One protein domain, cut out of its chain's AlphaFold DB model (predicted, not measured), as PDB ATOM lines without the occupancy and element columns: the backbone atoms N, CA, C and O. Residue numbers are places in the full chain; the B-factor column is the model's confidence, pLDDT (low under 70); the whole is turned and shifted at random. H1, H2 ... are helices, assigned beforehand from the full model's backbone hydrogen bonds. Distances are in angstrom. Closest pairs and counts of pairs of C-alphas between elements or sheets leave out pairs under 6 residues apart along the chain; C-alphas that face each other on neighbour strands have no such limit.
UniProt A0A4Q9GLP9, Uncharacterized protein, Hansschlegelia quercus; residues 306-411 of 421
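AT A GLANCE: This is residues 306 to 411 of the 421 residues of an uncharacterized protein of Hansschlegelia quercus (UniProt A0A4Q9GLP9). H5 runs through the core of this compact helical domain. H4 and H6 lie side by side with each other and pack on H5 in a three-helix, up-and-down bundle; H2 packs on another side of H5, away from that pair, and the short H1 and H3 add to the surround. The printed part has 106 residues with six named helices, H1 to H6 in chain order, and no named strand; the class is all helix, with 63 residues in the helices. It is compact, with a radius of gyration of the C-alphas of 12.1 A, and has a rounded outline of 33 by 28 by 24 A.

IN THESE COORDINATES: Start with the longest helix by residues, H5, residues 373 to 387: find C-alpha 373 at (-14.004, 13.698, -0.180) and go 20.1 A to C-alpha 387 at (-24.163, 22.093, 15.056). H4 is residues 352 to 364, 17.9 A long. H6 is residues 393 to 406, 20.1 A long, and ends with C-alpha 406 at (-0.171, 20.309, 10.420). H2 is residues 323 to 333, 15.2 A long. Two short helices remain: H1, residues 306 to 310, and H3, residues 344 to 348.

HOW THE PARTS SIT: Look first at H5, the hub, which touches the five other helices. H4 and H5 form a helical hairpin: the closest C-alphas, of Ala 359 and Ala 378, are 4.6 A apart, and the helices run opposite ways at a shallow tilt of 32 degrees, only just short of steep. H5 and H6 form another, at a shallow tilt of 31 degrees, with H6 touching through residues 393 to 397 alone; the closest C-alphas, of Ala 386 and Ala 393, are 4.7 A apart. H4 and H6 touch and run the same way at 1 degree, a shallow tilt, with the C-alphas of Thr 363 and Leu 404 closest at 6.4 A. H2 touches H5, opposite ways at a shallow tilt of 26 degrees; the C-alphas of Ala 326 and Leu 384 are closest, at 5.7 A. H3 touches residues 353 to 358 of H4 alone, the C-alphas of Ala 347 and Ala 355 being closest at 4.2 A. H1 touches H2, the C-alphas of Asp 306 and Ile 332 being closest at 6.1 A. H2 and H6 are apart. In each of the six helices, every O i to N i+4 pair is within hydrogen-bond range.

THE WHOLE: The C-alphas farthest apart, of Val 323 and Pro 368, are 33.5 A apart. The printed part has no cut. The link from H1 to H2, residues 311 to 322, is long. Look also at residues 369 to 370, which pair parallel with residues 409 to 410. The mean pLDDT of the printed part is 89.4, and no printed residue is under 70.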
ATOM      1  N   ASP A 306     -24.387  19.518  -2.314       82.50
ATOM      2  CA  ASP A 306     -23.968  18.458  -1.424       82.50
ATOM      3  C   ASP A 306     -22.454  18.554  -1.104       82.50
ATOM      4  O   ASP A 306     -22.084  18.438   0.061       82.50
ATOM      5  N   GLU A 307     -21.580  18.870  -2.069       81.31
ATOM      6  CA  GLU A 307     -20.122  19.020  -1.846       81.31
ATOM      7  C   GLU A 307     -19.771  20.295  -1.056       81.31
ATOM      8  O   GLU A 307     -18.872  20.299  -0.208       81.31
ATOM      9  N   ASP A 308     -20.517  21.378  -1.274       81.75
ATOM     10  CA  ASP A 308     -20.347  22.611  -0.499       81.75
ATOM     11  C   ASP A 308     -20.685  22.416   0.976       81.75
ATOM     12  O   ASP A 308     -19.952  22.864   1.858       81.75
ATOM     13  N   LEU A 309     -21.784  21.714   1.251       85.06
ATOM     14  CA  LEU A 309     -22.194  21.414   2.619       85.06
ATOM     15  C   LEU A 309     -21.236  20.420   3.285       85.06
ATOM     16  O   LEU A 309     -20.952  20.558   4.473       85.06
ATOM     17  N   LEU A 310     -20.666  19.475   2.531       92.31
ATOM     18  CA  LEU A 310     -19.641  18.561   3.040       92.31
ATOM     19  C   LEU A 310     -18.298  19.245   3.342       92.31
ATOM     20  O   LEU A 310     -17.541  18.742   4.164       92.31
ATOM     21  N   SER A 311     -18.010  20.396   2.738       91.81
ATOM     22  CA  SER A 311     -16.781  21.165   2.984       91.81
ATOM     23  C   SER A 311     -16.996  22.395   3.876       91.81
ATOM     24  O   SER A 311     -16.065  23.172   4.096       91.81
ATOM     25  N   LEU A 312     -18.205  22.579   4.421       86.56
ATOM     26  CA  LEU A 312     -18.578  23.758   5.208       86.56
ATOM     27  C   LEU A 312     -17.729  23.920   6.478       86.56
ATOM     28  O   LEU A 312     -17.340  25.036   6.817       86.56
ATOM     29  N   TRP A 313     -17.363  22.806   7.122       91.44
ATOM     30  CA  TRP A 313     -16.488  22.775   8.302       91.44
ATOM     31  C   TRP A 313     -15.132  23.453   8.073       91.44
ATOM     32  O   TRP A 313     -14.491  23.895   9.018       91.44
ATOM     33  N   ARG A 314     -14.683  23.557   6.815       88.88
ATOM     34  CA  ARG A 314     -13.418  24.210   6.468       88.88
ATOM     35  C   ARG A 314     -13.503  25.725   6.492       88.88
ATOM     36  O   ARG A 314     -12.452  26.340   6.421       88.88
ATOM     37  N   ARG A 315     -14.705  26.309   6.451       80.44
ATOM     38  CA  ARG A 315     -14.931  27.731   6.136       80.44
ATOM     39  C   ARG A 315     -15.567  28.502   7.283       80.44
ATOM     40  O   ARG A 315     -15.381  29.711   7.369       80.44
ATOM     41  N   VAL A 316     -16.336  27.824   8.134       76.88
ATOM     42  CA  VAL A 316     -17.101  28.464   9.208       76.88
ATOM     43  C   VAL A 316     -17.003  27.673  10.512       76.88
ATOM     44  O   VAL A 316     -16.985  26.440  10.469       76.88
ATOM     45  N   PRO A 317     -16.989  28.355  11.672       77.38
ATOM     46  CA  PRO A 317     -17.194  27.686  12.951       77.38
ATOM     47  C   PRO A 317     -18.589  27.049  12.989       77.38
ATOM     48  O   PRO A 317     -19.516  27.532  12.334       77.38
ATOM     49  N   ALA A 318     -18.749  25.958  13.741       83.38
ATOM     50  CA  ALA A 318     -20.030  25.264  13.842       83.38
ATOM     51  C   ALA A 318     -21.062  26.121  14.603       83.38
ATOM     52  O   ALA A 318     -20.861  26.389  15.787       83.38
ATOM     53  N   PRO A 319     -22.180  26.546  13.978       78.75
ATOM     54  CA  PRO A 319     -23.223  27.278  14.689       78.75
ATOM     55  C   PRO A 319     -24.036  26.315  15.566       78.75
ATOM     56  O   PRO A 319     -24.908  25.590  15.078       78.75
ATOM     57  N   GLU A 320     -23.737  26.281  16.864       82.88
ATOM     58  CA  GLU A 320     -24.423  25.406  17.821       82.88
ATOM     59  C   GLU A 320     -25.935  25.697  17.875       82.88
ATOM     60  O   GLU A 320     -26.377  26.842  17.935       82.88
ATOM     61  N   GLY A 321     -26.752  24.643  17.836       78.38
ATOM     62  CA  GLY A 321     -28.214  24.726  17.878       78.38
ATOM     63  C   GLY A 321     -28.904  25.008  16.536       78.38
ATOM     64  O   GLY A 321     -30.131  25.124  16.502       78.38
ATOM     65  N   HIS A 322     -28.179  25.088  15.415       82.19
ATOM     66  CA  HIS A 322     -28.764  25.466  14.122       82.19
ATOM     67  C   HIS A 322     -29.500  24.303  13.414       82.19
ATOM     68  O   HIS A 322     -28.982  23.665  12.493       82.19
ATOM     69  N   VAL A 323     -30.764  24.070  13.786       81.94
ATOM     70  CA  VAL A 323     -31.599  22.925  13.349       81.94
ATOM     71  C   VAL A 323     -31.630  22.717  11.826       81.94
ATOM     72  O   VAL A 323     -31.319  21.629  11.352       81.94
ATOM     73  N   THR A 324     -31.914  23.755  11.033       79.50
ATOM     74  CA  THR A 324     -32.028  23.620   9.564       79.50
ATOM     75  C   THR A 324     -30.727  23.169   8.897       79.50
ATOM     76  O   THR A 324     -30.753  22.444   7.902       79.50
ATOM     77  N   LEU A 325     -29.581  23.581   9.444       83.88
ATOM     78  CA  LEU A 325     -28.271  23.193   8.931       83.88
ATOM     79  C   LEU A 325     -27.967  21.744   9.314       83.88
ATOM     80  O   LEU A 325     -27.486  20.982   8.478       83.88
ATOM     81  N   ALA A 326     -28.300  21.353  10.548       88.56
ATOM     82  CA  ALA A 326     -28.176  19.972  10.991       88.56
ATOM     83  C   ALA A 326     -28.991  19.013  10.109       88.56
ATOM     84  O   ALA A 326     -28.479  17.969   9.710       88.56
ATOM     85  N   ASP A 327     -30.226  19.375   9.759       87.69
ATOM     86  CA  ASP A 327     -31.089  18.551   8.905       87.69
ATOM     87  C   ASP A 327     -30.545  18.442   7.475       87.69
ATOM     88  O   ASP A 327     -30.540  17.359   6.884       87.69
ATOM     89  N   ALA A 328     -30.035  19.547   6.921       86.94
ATOM     90  CA  ALA A 328     -29.417  19.557   5.597       86.94
ATOM     91  C   ALA A 328     -28.159  18.675   5.548       86.94
ATOM     92  O   ALA A 328     -28.028  17.837   4.654       86.94
ATOM     93  N   LEU A 329     -27.268  18.817   6.534       90.50
ATOM     94  CA  LEU A 329     -26.062  17.996   6.663       90.50
ATOM     95  C   LEU A 329     -26.409  16.521   6.849       90.50
ATOM     96  O   LEU A 329     -25.853  15.678   6.153       90.50
ATOM     97  N   GLN A 330     -27.359  16.201   7.731       94.62
ATOM     98  CA  GLN A 330     -27.789  14.822   7.942       94.62
ATOM     99  C   GLN A 330     -28.362  14.207   6.660       94.62
ATOM    100  O   GLN A 330     -28.019  13.078   6.320       94.62
ATOM    101  N   SER A 331     -29.189  14.949   5.920       91.62
ATOM    102  CA  SER A 331     -29.757  14.493   4.646       91.62
ATOM    103  C   SER A 331     -28.680  14.157   3.612       91.62
ATOM    104  O   SER A 331     -28.806  13.176   2.883       91.62
ATOM    105  N   ILE A 332     -27.592  14.927   3.560       92.94
ATOM    106  CA  ILE A 332     -26.472  14.665   2.645       92.94
ATOM    107  C   ILE A 332     -25.631  13.488   3.123       92.94
ATOM    108  O   ILE A 332     -25.312  12.606   2.326       92.94
ATOM    109  N   LEU A 333     -25.320  13.438   4.419       93.12
ATOM    110  CA  LEU A 333     -24.572  12.336   5.017       93.12
ATOM    111  C   LEU A 333     -25.302  10.994   4.829       93.12
ATOM    112  O   LEU A 333     -24.645   9.984   4.601       93.12
ATOM    113  N   ALA A 334     -26.638  10.999   4.804       93.00
ATOM    114  CA  ALA A 334     -27.469   9.828   4.511       93.00
ATOM    115  C   ALA A 334     -27.390   9.330   3.062       93.00
ATOM    116  O   ALA A 334     -27.662   8.160   2.786       93.00
ATOM    117  N   LYS A 335     -27.018  10.198   2.113       92.50
ATOM    118  CA  LYS A 335     -26.832   9.824   0.700       92.50
ATOM    119  C   LYS A 335     -25.451   9.237   0.427       92.50
ATOM    120  O   LYS A 335     -25.251   8.625  -0.622       92.50
ATOM    121  N   VAL A 336     -24.494   9.440   1.330       90.69
ATOM    122  CA  VAL A 336     -23.125   8.945   1.183       90.69
ATOM    123  C   VAL A 336     -22.905   7.749   2.098       90.69
ATOM    124  O   VAL A 336     -23.359   7.695   3.234       90.69
ATOM    125  N   THR A 337     -22.204   6.739   1.600       86.75
ATOM    126  CA  THR A 337     -21.750   5.618   2.426       86.75
ATOM    127  C   THR A 337     -20.265   5.424   2.154       86.75
ATOM    128  O   THR A 337     -19.906   4.934   1.080       86.75
ATOM    129  N   PRO A 338     -19.385   5.842   3.077       84.94
ATOM    130  CA  PRO A 338     -17.962   5.619   2.918       84.94
ATOM    131  C   PRO A 338     -17.670   4.116   2.923       84.94
ATOM    132  O   PRO A 338     -18.167   3.355   3.756       84.94
ATOM    133  N   ILE A 339     -16.864   3.678   1.956       79.69
ATOM    134  CA  ILE A 339     -16.480   2.273   1.814       79.69
ATOM    135  C   ILE A 339     -15.674   1.858   3.050       79.69
ATOM    136  O   ILE A 339     -14.688   2.504   3.393       79.69
ATOM    137  N   GLY A 340     -16.082   0.767   3.703       76.31
ATOM    138  CA  GLY A 340     -15.357   0.190   4.841       76.31
ATOM    139  C   GLY A 340     -15.601   0.862   6.197       76.31
ATOM    140  O   GLY A 340     -14.987   0.457   7.179       76.31
ATOM    141  N   ALA A 341     -16.505   1.842   6.289       81.12
ATOM    142  CA  ALA A 341     -16.789   2.541   7.539       81.12
ATOM    143  C   ALA A 341     -17.742   1.740   8.447       81.12
ATOM    144  O   ALA A 341     -18.971   1.809   8.322       81.12
ATOM    145  N   ALA A 342     -17.178   0.985   9.392       82.19
ATOM    146  CA  ALA A 342     -17.957   0.361  10.456       82.19
ATOM    147  C   ALA A 342     -18.671   1.438  11.297       82.19
ATOM    148  O   ALA A 342     -18.078   2.450  11.668       82.19
ATOM    149  N   ASP A 343     -19.950   1.211  11.603       88.81
ATOM    150  CA  ASP A 343     -20.826   2.142  12.331       88.81
ATOM    151  C   ASP A 343     -21.097   3.503  11.652       88.81
ATOM    152  O   ASP A 343     -21.575   4.419  12.324       88.81
ATOM    153  N   TRP A 344     -20.892   3.655  10.332       92.31
ATOM    154  CA  TRP A 344     -21.200   4.917   9.629       92.31
ATOM    155  C   TRP A 344     -22.608   5.447   9.929       92.31
ATOM    156  O   TRP A 344     -22.777   6.621  10.235       92.31
ATOM    157  N   ARG A 345     -23.612   4.562   9.956       92.25
ATOM    158  CA  ARG A 345     -24.997   4.956  10.256       92.25
ATOM    159  C   ARG A 345     -25.166   5.620  11.624       92.25
ATOM    160  O   ARG A 345     -26.053   6.451  11.786       92.25
ATOM    161  N   LYS A 346     -24.335   5.269  12.613       92.62
ATOM    162  CA  LYS A 346     -24.352   5.932  13.923       92.62
ATOM    163  C   LYS A 346     -23.767   7.338  13.808       92.62
ATOM    164  O   LYS A 346     -24.412   8.286  14.247       92.62
ATOM    165  N   ALA A 347     -22.613   7.482  13.153       91.62
ATOM    166  CA  ALA A 347     -21.985   8.783  12.905       91.62
ATOM    167  C   ALA A 347     -22.920   9.739  12.140       91.62
ATOM    168  O   ALA A 347     -23.177  10.850  12.595       91.62
ATOM    169  N   GLU A 348     -23.516   9.266  11.044       93.12
ATOM    170  CA  GLU A 348     -24.522   9.974  10.241       93.12
ATOM    171  C   GLU A 348     -25.747  10.400  11.071       93.12
ATOM    172  O   GLU A 348     -26.300  11.487  10.896       93.12
ATOM    173  N   SER A 349     -26.168   9.567  12.027       91.19
ATOM    174  CA  SER A 349     -27.275   9.892  12.931       91.19
ATOM    175  C   SER A 349     -26.926  10.933  14.006       91.19
ATOM    176  O   SER A 349     -27.817  11.374  14.733       91.19
ATOM    177  N   GLY A 350     -25.665  11.377  14.089       89.81
ATOM    178  CA  GLY A 350     -25.173  12.338  15.078       89.81
ATOM    179  C   GLY A 350     -24.659  11.705  16.376       89.81
ATOM    180  O   GLY A 350     -24.708  12.348  17.429       89.81
ATOM    181  N   ASP A 351     -24.207  10.447  16.327       96.00
ATOM    182  CA  ASP A 351     -23.440   9.825  17.408       96.00
ATOM    183  C   ASP A 351     -21.992  10.337  17.381       96.00
ATOM    184  O   ASP A 351     -21.216  10.006  16.479       96.00
ATOM    185  N   LEU A 352     -21.631  11.142  18.386       95.19
ATOM    186  CA  LEU A 352     -20.332  11.811  18.429       95.19
ATOM    187  C   LEU A 352     -19.168  10.813  18.465       95.19
ATOM    188  O   LEU A 352     -18.198  10.992  17.738       95.19
ATOM    189  N   ALA A 353     -19.257   9.742  19.258       94.12
ATOM    190  CA  ALA A 353     -18.166   8.775  19.386       94.12
ATOM    191  C   ALA A 353     -17.839   8.094  18.044       94.12
ATOM    192  O   ALA A 353     -16.671   7.984  17.661       94.12
ATOM    193  N   SER A 354     -18.872   7.690  17.302       94.56
ATOM    194  CA  SER A 354     -18.726   7.079  15.979       94.56
ATOM    195  C   SER A 354     -18.204   8.081  14.945       94.56
ATOM    196  O   SER A 354     -17.327   7.732  14.154       94.56
ATOM    197  N   ALA A 355     -18.696   9.328  14.972       95.88
ATOM    198  CA  ALA A 355     -18.236  10.395  14.082       95.88
ATOM    199  C   ALA A 355     -16.754  10.734  14.306       95.88
ATOM    200  O   ALA A 355     -15.981  10.789  13.351       95.88
ATOM    201  N   VAL A 356     -16.338  10.874  15.568       95.31
ATOM    202  CA  VAL A 356     -14.945  11.164  15.936       95.31
ATOM    203  C   VAL A 356     -14.022  10.026  15.532       95.31
ATOM    204  O   VAL A 356     -12.981  10.284  14.935       95.31
ATOM    205  N   ARG A 357     -14.396   8.767  15.797       93.62
ATOM    206  CA  ARG A 357     -13.588   7.612  15.384       93.62
ATOM    207  C   ARG A 357     -13.332   7.629  13.876       93.62
ATOM    208  O   ARG A 357     -12.187   7.507  13.448       93.62
ATOM    209  N   PHE A 358     -14.384   7.848  13.088       93.88
ATOM    210  CA  PHE A 358     -14.279   7.906  11.633       93.88
ATOM    211  C   PHE A 358     -13.435   9.101  11.149       93.88
ATOM    212  O   PHE A 358     -12.586   8.944  10.274       93.88
ATOM    213  N   ALA A 359     -13.593  10.279  11.759       94.69
ATOM    214  CA  ALA A 359     -12.774  11.448  11.444       94.69
ATOM    215  C   ALA A 359     -11.297  11.258  11.816       94.69
ATOM    216  O   ALA A 359     -10.416  11.626  11.041       94.69
ATOM    217  N   VAL A 360     -10.984  10.615  12.942       94.06
ATOM    218  CA  VAL A 360      -9.600  10.284  13.317       94.06
ATOM    219  C   VAL A 360      -8.960   9.343  12.291       94.06
ATOM    220  O   VAL A 360      -7.823   9.572  11.882       94.06
ATOM    221  N   GLU A 361      -9.674   8.315  11.831       92.69
ATOM    222  CA  GLU A 361      -9.188   7.407  10.784       92.69
ATOM    223  C   GLU A 361      -8.951   8.139   9.452       92.69
ATOM    224  O   GLU A 361      -7.883   7.995   8.851       92.69
ATOM    225  N   ALA A 362      -9.899   8.977   9.024       93.19
ATOM    226  CA  ALA A 362      -9.786   9.749   7.787       93.19
ATOM    227  C   ALA A 362      -8.637  10.773   7.835       93.19
ATOM    228  O   ALA A 362      -7.864  10.876   6.883       93.19
ATOM    229  N   THR A 363      -8.484  11.494   8.950       91.44
ATOM    230  CA  THR A 363      -7.386  12.458   9.154       91.44
ATOM    231  C   THR A 363      -6.024  11.766   9.275       91.44
ATOM    232  O   THR A 363      -5.037  12.254   8.737       91.44
ATOM    233  N   ASN A 364      -5.940  10.580   9.891       91.44
ATOM    234  CA  ASN A 364      -4.711   9.771   9.905       91.44
ATOM    235  C   ASN A 364      -4.242   9.389   8.494       91.44
ATOM    236  O   ASN A 364      -3.041   9.336   8.238       91.44
ATOM    237  N   ALA A 365      -5.187   9.089   7.601       90.69
ATOM    238  CA  ALA A 365      -4.910   8.676   6.230       90.69
ATOM    239  C   ALA A 365      -4.721   9.855   5.255       90.69
ATOM    240  O   ALA A 365      -4.368   9.632   4.091       90.69
ATOM    241  N   ALA A 366      -4.968  11.093   5.700       93.56
ATOM    242  CA  ALA A 366      -4.870  12.278   4.863       93.56
ATOM    243  C   ALA A 366      -3.424  12.533   4.410       93.56
ATOM    244  O   ALA A 366      -2.455  12.264   5.121       93.56
ATOM    245  N   ARG A 367      -3.280  13.051   3.189       91.81
ATOM    246  CA  ARG A 367      -1.995  13.423   2.587       91.81
ATOM    247  C   ARG A 367      -1.960  14.935   2.355       91.81
ATOM    248  O   ARG A 367      -3.033  15.499   2.135       91.81
ATOM    249  N   PRO A 368      -0.773  15.569   2.341       90.50
ATOM    250  CA  PRO A 368      -0.652  16.989   2.021       90.50
ATOM    251  C   PRO A 368      -1.327  17.328   0.685       90.50
ATOM    252  O   PRO A 368      -1.203  16.569  -0.281       90.50
ATOM    253  N   GLY A 369      -2.019  18.469   0.625       86.56
ATOM    254  CA  GLY A 369      -2.786  18.908  -0.543       86.56
ATOM    255  C   GLY A 369      -4.270  19.162  -0.242       86.56
ATOM    256  O   GLY A 369      -4.638  19.399   0.906       86.56
ATOM    257  N   PRO A 370      -5.153  19.171  -1.255       85.06
ATOM    258  CA  PRO A 370      -6.578  19.406  -1.034       85.06
ATOM    259  C   PRO A 370      -7.201  18.278  -0.201       85.06
ATOM    260  O   PRO A 370      -6.931  17.098  -0.442       85.06
ATOM    261  N   ALA A 371      -8.055  18.630   0.766       86.06
ATOM    262  CA  ALA A 371      -8.770  17.625   1.546       86.06
ATOM    263  C   ALA A 371      -9.642  16.759   0.626       86.06
ATOM    264  O   ALA A 371     -10.363  17.250  -0.247       86.06
ATOM    265  N   THR A 372      -9.525  15.444   0.812       91.56
ATOM    266  CA  THR A 372     -10.252  14.461   0.009       91.56
ATOM    267  C   THR A 372     -11.719  14.405   0.426       91.56
ATOM    268  O   THR A 372     -12.061  14.692   1.571       91.56
ATOM    269  N   ARG A 373     -12.578  13.908  -0.468       92.25
ATOM    270  CA  ARG A 373     -14.004  13.698  -0.180       92.25
ATOM    271  C   ARG A 373     -14.255  12.847   1.073       92.25
ATOM    272  O   ARG A 373     -15.226  13.063   1.782       92.25
ATOM    273  N   VAL A 374     -13.375  11.886   1.369       92.94
ATOM    274  CA  VAL A 374     -13.480  11.054   2.583       92.94
ATOM    275  C   VAL A 374     -13.244  11.887   3.841       92.94
ATOM    276  O   VAL A 374     -13.967  11.719   4.820       92.94
ATOM    277  N   VAL A 375     -12.272  12.804   3.803       94.06
ATOM    278  CA  VAL A 375     -12.021  13.746   4.902       94.06
ATOM    279  C   VAL A 375     -13.230  14.658   5.091       94.06
ATOM    280  O   VAL A 375     -13.669  14.817   6.221       94.06
ATOM    281  N   ASP A 376     -13.828  15.172   4.014       95.06
ATOM    282  CA  ASP A 376     -15.034  16.003   4.118       95.06
ATOM    283  C   ASP A 376     -16.220  15.277   4.734       95.06
ATOM    284  O   ASP A 376     -16.844  15.784   5.659       95.06
ATOM    285  N   ILE A 377     -16.506  14.062   4.267       94.81
ATOM    286  CA  ILE A 377     -17.590  13.243   4.813       94.81
ATOM    287  C   ILE A 377     -17.365  12.992   6.310       94.81
ATOM    288  O   ILE A 377     -18.302  13.092   7.104       94.81
ATOM    289  N   ALA A 378     -16.126  12.699   6.710       95.19
ATOM    290  CA  ALA A 378     -15.803  12.405   8.097       95.19
ATOM    291  C   ALA A 378     -15.874  13.643   9.000       95.19
ATOM    292  O   ALA A 378     -16.497  13.604  10.062       95.19
ATOM    293  N   MET A 379     -15.287  14.753   8.556       96.75
ATOM    294  CA  MET A 379     -15.295  16.018   9.284       96.75
ATOM    295  C   MET A 379     -16.707  16.598   9.383       96.75
ATOM    296  O   MET A 379     -17.092  17.065  10.453       96.75
ATOM    297  N   SER A 380     -17.534  16.473   8.340       96.31
ATOM    298  CA  SER A 380     -18.932  16.911   8.386       96.31
ATOM    299  C   SER A 380     -19.805  16.117   9.350       96.31
ATOM    300  O   SER A 380     -20.769  16.669   9.877       96.31
ATOM    301  N   ALA A 381     -19.479  14.856   9.648       97.19
ATOM    302  CA  ALA A 381     -20.181  14.107  10.691       97.19
ATOM    303  C   ALA A 381     -19.886  14.669  12.097       97.19
ATOM    304  O   ALA A 381     -20.792  14.781  12.929       97.19
ATOM    305  N   VAL A 382     -18.639  15.078  12.360       96.94
ATOM    306  CA  VAL A 382     -18.262  15.760  13.615       96.94
ATOM    307  C   VAL A 382     -18.874  17.162  13.659       96.94
ATOM    308  O   VAL A 382     -19.474  17.539  14.666       96.94
ATOM    309  N   PHE A 383     -18.826  17.891  12.543       95.56
ATOM    310  CA  PHE A 383     -19.456  19.201  12.390       95.56
ATOM    311  C   PHE A 383     -20.968  19.142  12.644       95.56
ATOM    312  O   PHE A 383     -21.494  19.961  13.388       95.56
ATOM    313  N   LEU A 384     -21.674  18.128  12.128       95.75
ATOM    314  CA  LEU A 384     -23.091  17.889  12.428       95.75
ATOM    315  C   LEU A 384     -23.338  17.723  13.937       95.75
ATOM    316  O   LEU A 384     -24.325  18.239  14.462       95.75
ATOM    317  N   CYS A 385     -22.455  17.017  14.651       96.50
ATOM    318  CA  CYS A 385     -22.563  16.872  16.103       96.50
ATOM    319  C   CYS A 385     -22.380  18.217  16.824       96.50
ATOM    320  O   CYS A 385     -23.138  18.508  17.749       96.50
ATOM    321  N   ALA A 386     -21.436  19.047  16.370       93.25
ATOM    322  CA  ALA A 386     -21.209  20.392  16.897       93.25
ATOM    323  C   ALA A 386     -22.408  21.320  16.635       93.25
ATOM    324  O   ALA A 386     -22.952  21.902  17.568       93.25
ATOM    325  N   VAL A 387     -22.940  21.342  15.408       89.88
ATOM    326  CA  VAL A 387     -24.163  22.093  15.056       89.88
ATOM    327  C   VAL A 387     -25.364  21.656  15.904       89.88
ATOM    328  O   VAL A 387     -26.226  22.462  16.234       89.88
ATOM    329  N   ARG A 388     -25.428  20.388  16.324       94.38
ATOM    330  CA  ARG A 388     -26.470  19.878  17.235       94.38
ATOM    331  C   ARG A 388     -26.233  20.195  18.715       94.38
ATOM    332  O   ARG A 388     -27.028  19.752  19.543       94.38
ATOM    333  N   GLY A 389     -25.160  20.907  19.060       90.62
ATOM    334  CA  GLY A 389     -24.809  21.236  20.442       90.62
ATOM    335  C   GLY A 389     -24.405  20.011  21.265       90.62
ATOM    336  O   GLY A 389     -24.687  19.940  22.462       90.62
ATOM    337  N   LYS A 390     -23.805  18.985  20.641       93.69
ATOM    338  CA  LYS A 390     -23.255  17.849  21.392       93.69
ATOM    339  C   LYS A 390     -22.019  18.314  22.161       93.69
ATOM    340  O   LYS A 390     -21.064  18.797  21.563       93.69
ATOM    341  N   LEU A 391     -22.038  18.123  23.480       90.25
ATOM    342  CA  LEU A 391     -20.949  18.523  24.370       90.25
ATOM    343  C   LEU A 391     -19.599  17.961  23.885       90.25
ATOM    344  O   LEU A 391     -19.476  16.756  23.669       90.25
ATOM    345  N   GLY A 392     -18.608  18.843  23.716       87.38
ATOM    346  CA  GLY A 392     -17.247  18.507  23.281       87.38
ATOM    347  C   GLY A 392     -17.063  18.296  21.772       87.38
ATOM    348  O   GLY A 392     -15.940  18.075  21.329       87.38
ATOM    349  N   ALA A 393     -18.121  18.359  20.956       92.56
ATOM    350  CA  ALA A 393     -17.995  18.164  19.511       92.56
ATOM    351  C   ALA A 393     -17.219  19.301  18.823       92.56
ATOM    352  O   ALA A 393     -16.409  19.022  17.941       92.56
ATOM    353  N   SER A 394     -17.435  20.550  19.252       88.50
ATOM    354  CA  SER A 394     -16.712  21.733  18.761       88.50
ATOM    355  C   SER A 394     -15.212  21.632  19.073       88.50
ATOM    356  O   SER A 394     -14.392  21.745  18.167       88.50
ATOM    357  N   ASP A 395     -14.852  21.262  20.309       85.88
ATOM    358  CA  ASP A 395     -13.447  21.098  20.719       85.88
ATOM    359  C   ASP A 395     -12.732  19.992  19.917       85.88
ATOM    360  O   ASP A 395     -11.572  20.125  19.513       85.88
ATOM    361  N   VAL A 396     -13.426  18.877  19.654       90.12
ATOM    362  CA  VAL A 396     -12.870  17.785  18.844       90.12
ATOM    363  C   VAL A 396     -12.705  18.203  17.384       90.12
ATOM    364  O   VAL A 396     -11.698  17.852  16.765       90.12
ATOM    365  N   LEU A 397     -13.663  18.949  16.831       93.69
ATOM    366  CA  LEU A 397     -13.574  19.471  15.472       93.69
ATOM    367  C   LEU A 397     -12.341  20.371  15.309       93.69
ATOM    368  O   LEU A 397     -11.556  20.143  14.387       93.69
ATOM    369  N   ASP A 398     -12.128  21.312  16.231       86.94
ATOM    370  CA  ASP A 398     -10.979  22.224  16.215       86.94
ATOM    371  C   ASP A 398      -9.649  21.458  16.273       86.94
ATOM    372  O   ASP A 398      -8.727  21.716  15.494       86.94
ATOM    373  N   SER A 399      -9.567  20.443  17.141       87.00
ATOM    374  CA  SER A 399      -8.392  19.572  17.260       87.00
ATOM    375  C   SER A 399      -8.089  18.810  15.959       87.00
ATOM    376  O   SER A 399      -6.936  18.730  15.519       87.00
ATOM    377  N   LEU A 400      -9.121  18.284  15.293       93.06
ATOM    378  CA  LEU A 400      -8.985  17.579  14.014       93.06
ATOM    379  C   LEU A 400      -8.594  18.525  12.867       93.06
ATOM    380  O   LEU A 400      -7.753  18.163  12.041       93.06
ATOM    381  N   MET A 401      -9.154  19.738  12.831       91.88
ATOM    382  CA  MET A 401      -8.780  20.772  11.859       91.88
ATOM    383  C   MET A 401      -7.319  21.187  12.024       91.88
ATOM    384  O   MET A 401      -6.574  21.222  11.043       91.88
ATOM    385  N   TYR A 402      -6.879  21.422  13.261       86.38
ATOM    386  CA  TYR A 402      -5.480  21.721  13.554       86.38
ATOM    387  C   TYR A 402      -4.549  20.612  13.060       86.38
ATOM    388  O   TYR A 402      -3.535  20.869  12.408       86.38
ATOM    389  N   ARG A 403      -4.924  19.358  13.307       88.94
ATOM    390  CA  ARG A 403      -4.149  18.204  12.861       88.94
ATOM    391  C   ARG A 403      -4.013  18.123  11.340       88.94
ATOM    392  O   ARG A 403      -2.919  17.860  10.846       88.94
ATOM    393  N   LEU A 404      -5.100  18.355  10.609       90.56
ATOM    394  CA  LEU A 404      -5.097  18.394   9.145       90.56
ATOM    395  C   LEU A 404      -4.214  19.533   8.613       90.56
ATOM    396  O   LEU A 404      -3.437  19.318   7.680       90.56
ATOM    397  N   ALA A 405      -4.265  20.710   9.242       85.44
ATOM    398  CA  ALA A 405      -3.388  21.827   8.897       85.44
ATOM    399  C   ALA A 405      -1.903  21.466   9.083       85.44
ATOM    400  O   ALA A 405      -1.095  21.718   8.188       85.44
ATOM    401  N   LEU A 406      -1.541  20.797  10.188       82.94
ATOM    402  CA  LEU A 406      -0.171  20.309  10.420       82.94
ATOM    403  C   LEU A 406       0.292  19.284   9.374       82.94
ATOM    404  O   LEU A 406       1.481  19.197   9.077       82.94
ATOM    405  N   GLN A 407      -0.633  18.517   8.798       89.12
ATOM    406  CA  GLN A 407      -0.356  17.579   7.707       89.12
ATOM    407  C   GLN A 407      -0.284  18.260   6.328       89.12
ATOM    408  O   GLN A 407      -0.093  17.576   5.322       89.12
ATOM    409  N   GLY A 408      -0.432  19.588   6.250       87.75
ATOM    410  CA  GLY A 408      -0.419  20.336   4.992       87.75
ATOM    411  C   GLY A 408      -1.676  20.125   4.147       87.75
ATOM    412  O   GLY A 408      -1.616  20.234   2.921       87.75
ATOM    413  N   VAL A 409      -2.797  19.770   4.778       90.31
ATOM    414  CA  VAL A 409      -4.094  19.670   4.105       90.31
ATOM    415  C   VAL A 409      -4.711  21.067   3.999       90.31
ATOM    416  O   VAL A 409      -4.741  21.808   4.979       90.31
ATOM    417  N   ALA A 410      -5.199  21.438   2.814       81.00
ATOM    418  CA  ALA A 410      -5.763  22.762   2.566       81.00
ATOM    419  C   ALA A 410      -7.075  22.969   3.344       81.00
ATOM    420  O   ALA A 410      -8.075  22.293   3.088       81.00
ATOM    421  N   ILE A 411      -7.059  23.930   4.270       83.69
ATOM    422  CA  ILE A 411      -8.211  24.418   5.033       83.69
ATOM    423  C   ILE A 411      -8.336  25.913   4.731       83.69
ATOM    424  O   ILE A 411      -7.340  26.632   4.764       83.69
TER     425      ILE A 411